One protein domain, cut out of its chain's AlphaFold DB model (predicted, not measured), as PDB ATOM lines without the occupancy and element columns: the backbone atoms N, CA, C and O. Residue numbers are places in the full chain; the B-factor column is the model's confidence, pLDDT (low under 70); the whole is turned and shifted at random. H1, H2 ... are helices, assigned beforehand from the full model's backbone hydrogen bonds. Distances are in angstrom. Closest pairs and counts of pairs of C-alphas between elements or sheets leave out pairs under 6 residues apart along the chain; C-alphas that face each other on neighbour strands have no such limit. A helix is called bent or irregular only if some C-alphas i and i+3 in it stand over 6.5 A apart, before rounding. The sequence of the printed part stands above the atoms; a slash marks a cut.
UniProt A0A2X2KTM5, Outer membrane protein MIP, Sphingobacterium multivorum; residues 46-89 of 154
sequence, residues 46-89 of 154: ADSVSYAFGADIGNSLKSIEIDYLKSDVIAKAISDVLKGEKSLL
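What this domain is: This is residues 46 to 89 of the 154 residues of the protein "Outer membrane protein MIP" of Sphingobacterium multivorum (UniProt A0A2X2KTM5). Two helices, H1 and the shorter H2, form a loose, open V without meeting; the link of residues 63 to 70 loops round at one end to join them, and the chain comes back along H2 after the turn. After H2 the tail of residues 83 to 89 arcs over the end of H2 where residue 82 lies and runs off to the side, away from the first residues of H1. The printed part has 44 residues with two named helices, H1 then H2, and no named strand; the class is all helix. The whole is loose, with a radius of gyration of the C-alphas of 11.6 A, and its outline is flat, spanning 28 by 28 by 13 A.

How they stand to each other: The longest helix is H1, residues 46 to 62. H2, residues 71 to 82, follows it after a short link of 8 residues. H1 and H2 are apart, with no C-alpha of the one within 8 A of the other. Residues 46 to 53, which belong to H1, stand free. Residues 62 to 68, of which 62 belongs to H1, stand free too. In H1 and H2 every pair of O i and N i+4 is within hydrogen-bond range.

Where its parts are: H1 has 17 residues and measures 24.0 A from C-alpha 46 at (-17.414, 5.855, 27.090) to C-alpha 62 at (-21.488, 8.684, 50.575). H2 has 12 residues and measures 16.4 A from C-alpha 71 to C-alpha 82, which is at (-31.537, 10.190, 30.560). Neither helix is bent or irregular.

The domain as a whole: The two C-alphas farthest apart are those of Ser 48 and Leu 89, at 30.3 A. The printed part has no cut, and its one link between named elements is short. The mean pLDDT of the printed part is 91.8, and no printed residue is under 70.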
ATOM      1  N   ALA A  46     -16.070   5.646  26.566       92.62
ATOM      2  CA  ALA A  46     -17.414   5.855  27.090       92.62
ATOM      3  C   ALA A  46     -17.616   5.137  28.434       92.62
ATOM      4  O   ALA A  46     -18.205   5.723  29.342       92.62
ATOM      5  N   ASP A  47     -17.068   3.928  28.596       92.38
ATOM      6  CA  ASP A  47     -17.128   3.185  29.860       92.38
ATOM      7  C   ASP A  47     -16.408   3.956  30.970       92.38
ATOM      8  O   ASP A  47     -16.968   4.160  32.045       92.38
ATOM      9  N   SER A  48     -15.190   4.441  30.700       93.19
ATOM     10  CA  SER A  48     -14.398   5.183  31.688       93.19
ATOM     11  C   SER A  48     -15.053   6.492  32.109       93.19
ATOM     12  O   SER A  48     -15.089   6.801  33.297       93.19
ATOM     13  N   VAL A  49     -15.608   7.244  31.154       94.56
ATOM     14  CA  VAL A  49     -16.339   8.483  31.452       94.56
ATOM     15  C   VAL A  49     -17.584   8.176  32.288       94.56
ATOM     16  O   VAL A  49     -17.798   8.810  33.317       94.56
ATOM     17  N   SER A  50     -18.363   7.161  31.905       93.31
ATOM     18  CA  SER A  50     -19.576   6.765  32.636       93.31
ATOM     19  C   SER A  50     -19.265   6.323  34.067       93.31
ATOM     20  O   SER A  50     -19.966   6.708  35.002       93.31
ATOM     21  N   TYR A  51     -18.189   5.554  34.255       94.62
ATOM     22  CA  TYR A  51     -17.730   5.144  35.578       94.62
ATOM     23  C   TYR A  51     -17.266   6.337  36.417       94.62
ATOM     24  O   TYR A  51     -17.620   6.415  37.587       94.62
ATOM     25  N   ALA A  52     -16.522   7.284  35.834       94.88
ATOM     26  CA  ALA A  52     -16.063   8.477  36.542       94.88
ATOM     27  C   ALA A  52     -17.235   9.338  37.043       94.88
ATOM     28  O   ALA A  52     -17.257   9.703  38.217       94.88
ATOM     29  N   PHE A  53     -18.246   9.588  36.203       95.06
ATOM     30  CA  PHE A  53     -19.467  10.288  36.625       95.06
ATOM     31  C   PHE A  53     -20.235   9.516  37.705       95.06
ATOM     32  O   PHE A  53     -20.664  10.097  38.699       95.06
ATOM     33  N   GLY A  54     -20.382   8.198  37.544       93.00
ATOM     34  CA  GLY A  54     -21.027   7.356  38.550       93.00
ATOM     35  C   GLY A  54     -20.287   7.359  39.892       93.00
ATOM     36  O   GLY A  54     -20.922   7.407  40.943       93.00
ATOM     37  N   ALA A  55     -18.953   7.354  39.865       94.94
ATOM     38  CA  ALA A  55     -18.113   7.419  41.055       94.94
ATOM     39  C   ALA A  55     -18.218   8.779  41.758       94.94
ATOM     40  O   ALA A  55     -18.311   8.812  42.982       94.94
ATOM     41  N   ASP A  56     -18.256   9.885  41.011       95.62
ATOM     42  CA  ASP A  56     -18.434  11.230  41.571       95.62
ATOM     43  C   ASP A  56     -19.794  11.388  42.276       95.62
ATOM     44  O   ASP A  56     -19.871  11.818  43.432       95.62
ATOM     45  N   ILE A  57     -20.867  10.907  41.634       94.38
ATOM     46  CA  ILE A  57     -22.204  10.840  42.244       94.38
ATOM     47  C   ILE A  57     -22.174   9.945  43.489       94.38
ATOM     48  O   ILE A  57     -22.686  10.326  44.539       94.38
ATOM     49  N   GLY A  58     -21.546   8.771  43.408       93.75
ATOM     50  CA  GLY A  58     -21.427   7.842  44.532       93.75
ATOM     51  C   GLY A  58     -20.678   8.438  45.727       93.75
ATOM     52  O   GLY A  58     -21.129   8.296  46.864       93.75
ATOM     53  N   ASN A  59     -19.580   9.154  45.485       94.88
ATOM     54  CA  ASN A  59     -18.825   9.858  46.523       94.88
ATOM     55  C   ASN A  59     -19.656  10.974  47.164       94.88
ATOM     56  O   ASN A  59     -19.663  11.115  48.388       94.88
ATOM     57  N   SER A  60     -20.406  11.716  46.349       92.50
ATOM     58  CA  SER A  60     -21.326  12.747  46.829       92.50
ATOM     59  C   SER A  60     -22.448  12.162  47.688       92.50
ATOM     60  O   SER A  60     -22.794  12.744  48.706       92.50
ATOM     61  N   LEU A  61     -22.990  10.990  47.343       92.62
ATOM     62  CA  LEU A  61     -24.005  10.312  48.157       92.62
ATOM     63  C   LEU A  61     -23.422   9.742  49.457       92.62
ATOM     64  O   LEU A  61     -24.064   9.812  50.503       92.62
ATOM     65  N   LYS A  62     -22.192   9.217  49.405       92.31
ATOM     66  CA  LYS A  62     -21.488   8.684  50.575       92.31
ATOM     67  C   LYS A  62     -21.250   9.759  51.638       92.31
ATOM     68  O   LYS A  62     -21.346   9.451  52.819       92.31
ATOM     69  N   SER A  63     -20.981  11.003  51.238       90.81
ATOM     70  CA  SER A  63     -20.746  12.109  52.182       90.81
ATOM     71  C   SER A  63     -21.994  12.532  52.967       90.81
ATOM     72  O   SER A  63     -21.873  13.134  54.031       90.81
ATOM     73  N   ILE A  64     -23.192  12.202  52.472       90.00
ATOM     74  CA  ILE A  64     -24.459  12.474  53.166       90.00
ATOM     75  C   ILE A  64     -24.702  11.438  54.277       90.00
ATOM     76  O   ILE A  64     -25.436  11.724  55.219       90.00
ATOM     77  N   GLU A  65     -24.055  10.269  54.196       90.38
ATOM     78  CA  GLU A  65     -24.135   9.189  55.190       90.38
ATOM     79  C   GLU A  65     -25.570   8.685  55.428       90.38
ATOM     80  O   GLU A  65     -26.024   8.492  56.554       90.38
ATOM     81  N   ILE A  66     -26.312   8.477  54.334       92.88
ATOM     82  CA  ILE A  66     -27.612   7.797  54.366       92.88
ATOM     83  C   ILE A  66     -27.396   6.307  54.067       92.88
ATOM     84  O   ILE A  66     -27.180   5.919  52.918       92.88
ATOM     85  N   ASP A  67     -27.528   5.460  55.086       88.56
ATOM     86  CA  ASP A  67     -27.220   4.020  54.992       88.56
ATOM     87  C   ASP A  67     -28.260   3.189  54.225       88.56
ATOM     88  O   ASP A  67     -27.992   2.064  53.808       88.56
ATOM     89  N   TYR A  68     -29.469   3.722  54.034       91.00
ATOM     90  CA  TYR A  68     -30.583   3.007  53.402       91.00
ATOM     91  C   TYR A  68     -30.768   3.345  51.913       91.00
ATOM     92  O   TYR A  68     -31.785   2.976  51.315       91.00
ATOM     93  N   LEU A  69     -29.807   4.041  51.295       93.25
ATOM     94  CA  LEU A  69     -29.839   4.320  49.860       93.25
ATOM     95  C   LEU A  69     -29.683   3.033  49.043       93.25
ATOM     96  O   LEU A  69     -28.800   2.211  49.280       93.25
ATOM     97  N   LYS A  70     -30.535   2.887  48.026       93.44
ATOM     98  CA  LYS A  70     -30.557   1.728  47.128       93.44
ATOM     99  C   LYS A  70     -29.939   2.091  45.780       93.44
ATOM    100  O   LYS A  70     -30.525   2.851  45.007       93.44
ATOM    101  N   SER A  71     -28.745   1.567  45.506       91.81
ATOM    102  CA  SER A  71     -27.964   1.899  44.306       91.81
ATOM    103  C   SER A  71     -28.643   1.472  43.003       91.81
ATOM    104  O   SER A  71     -28.538   2.170  41.997       91.81
ATOM    105  N   ASP A  72     -29.393   0.373  43.022       94.00
ATOM    106  CA  ASP A  72     -30.213  -0.116  41.915       94.00
ATOM    107  C   ASP A  72     -31.356   0.850  41.567       94.00
ATOM    108  O   ASP A  72     -31.589   1.134  40.392       94.00
ATOM    109  N   VAL A  73     -32.018   1.415  42.582       94.06
ATOM    110  CA  VAL A  73     -33.095   2.402  42.400       94.06
ATOM    111  C   VAL A  73     -32.539   3.723  41.867       94.06
ATOM    112  O   VAL A  73     -33.119   4.315  40.960       94.06
ATOM    113  N   ILE A  74     -31.385   4.161  42.374       93.38
ATOM    114  CA  ILE A  74     -30.702   5.373  41.898       93.38
ATOM    115  C   ILE A  74     -30.264   5.205  40.439       93.38
ATOM    116  O   ILE A  74     -30.520   6.081  39.615       93.38
ATOM    117  N   ALA A  75     -29.658   4.067  40.091       92.69
ATOM    118  CA  ALA A  75     -29.259   3.774  38.717       92.69
ATOM    119  C   ALA A  75     -30.463   3.756  37.764       92.69
ATOM    120  O   ALA A  75     -30.373   4.268  36.645       92.69
ATOM    121  N   LYS A  76     -31.606   3.219  38.215       92.31
ATOM    122  CA  LYS A  76     -32.862   3.297  37.465       92.31
ATOM    123  C   LYS A  76     -33.306   4.748  37.269       92.31
ATOM    124  O   LYS A  76     -33.543   5.130  36.132       92.31
ATOM    125  N   ALA A  77     -33.346   5.561  38.325       91.94
ATOM    126  CA  ALA A  77     -33.743   6.967  38.225       91.94
ATOM    127  C   ALA A  77     -32.846   7.762  37.258       91.94
ATOM    128  O   ALA A  77     -33.353   8.522  36.436       91.94
ATOM    129  N   ILE A  78     -31.526   7.541  37.293       92.31
ATOM    130  CA  ILE A  78     -30.587   8.142  36.332       92.31
ATOM    131  C   ILE A  78     -30.928   7.696  34.905       92.31
ATOM    132  O   ILE A  78     -31.002   8.528  34.003       92.31
ATOM    133  N   SER A  79     -31.175   6.399  34.686       92.44
ATOM    134  CA  SER A  79     -31.549   5.898  33.360       92.44
ATOM    135  C   SER A  79     -32.873   6.472  32.862       92.44
ATOM    136  O   SER A  79     -32.978   6.732  31.666       92.44
ATOM    137  N   ASP A  80     -33.873   6.600  33.730       92.50
ATOM    138  CA  ASP A  80     -35.205   7.094  33.382       92.50
ATOM    139  C   ASP A  80     -35.105   8.577  32.966       92.50
ATOM    140  O   ASP A  80     -35.588   8.957  31.898       92.50
ATOM    141  N   VAL A  81     -34.352   9.394  33.717       90.81
ATOM    142  CA  VAL A  81     -34.092  10.810  33.384       90.81
ATOM    143  C   VAL A  81     -33.340  10.956  32.060       90.81
ATOM    144  O   VAL A  81     -33.727  11.774  31.227       90.81
ATOM    145  N   LEU A  82     -32.301  10.147  31.817       90.88
ATOM    146  CA  LEU A  82     -31.537  10.190  30.560       90.88
ATOM    147  C   LEU A  82     -32.375   9.807  29.332       90.88
ATOM    148  O   LEU A  82     -32.079  10.249  28.224       90.88
ATOM    149  N   LYS A  83     -33.414   8.988  29.518       94.38
ATOM    150  CA  LYS A  83     -34.368   8.613  28.465       94.38
ATOM    151  C   LYS A  83     -35.514   9.615  28.303       94.38
ATOM    152  O   LYS A  83     -36.314   9.456  27.385       94.38
ATOM    153  N   GLY A  84     -35.613  10.615  29.180       90.19
ATOM    154  CA  GLY A  84     -36.750  11.534  29.222       90.19
ATOM    155  C   GLY A  84     -38.046  10.869  29.696       90.19
ATOM    156  O   GLY A  84     -39.134  11.325  29.342       90.19
ATOM    157  N   GLU A  85     -37.954   9.778  30.462       89.00
ATOM    158  CA  GLU A  85     -39.123   9.162  31.086       89.00
ATOM    159  C   GLU A  85     -39.692  10.088  32.172       89.00
ATOM    160  O   GLU A  85     -38.971  10.845  32.828       89.00
ATOM    161  N   LYS A  86     -41.015  10.036  32.368       81.50
ATOM    162  CA  LYS A  86     -41.657  10.793  33.447       81.50
ATOM    163  C   LYS A  86     -41.137  10.307  34.793       81.50
ATOM    164  O   LYS A  86     -41.108   9.107  35.061       81.50
ATOM    165  N   SER A  87     -40.786  11.265  35.646       81.69
ATOM    166  CA  SER A  87     -40.444  11.004  37.039       81.69
ATOM    167  C   SER A  87     -41.557  10.203  37.720       81.69
ATOM    168  O   SER A  87     -42.740  10.517  37.584       81.69
ATOM    169  N   LEU A  88     -41.157   9.181  38.479       82.81
ATOM    170  CA  LEU A  88     -42.043   8.419  39.366       82.81
ATOM    171  C   LEU A  88     -42.552   9.269  40.540       82.81
ATOM    172  O   LEU A  88     -43.538   8.912  41.178       82.81
ATOM    173  N   LEU A  89     -41.865  10.375  40.829       85.31
ATOM    174  CA  LEU A  89     -42.257  11.364  41.824       85.31
ATOM    175  C   LEU A  89     -42.926  12.556  41.144       85.31
ATOM    176  O   LEU A  89     -42.469  13.005  40.089       85.31
TER     177      LEU A  89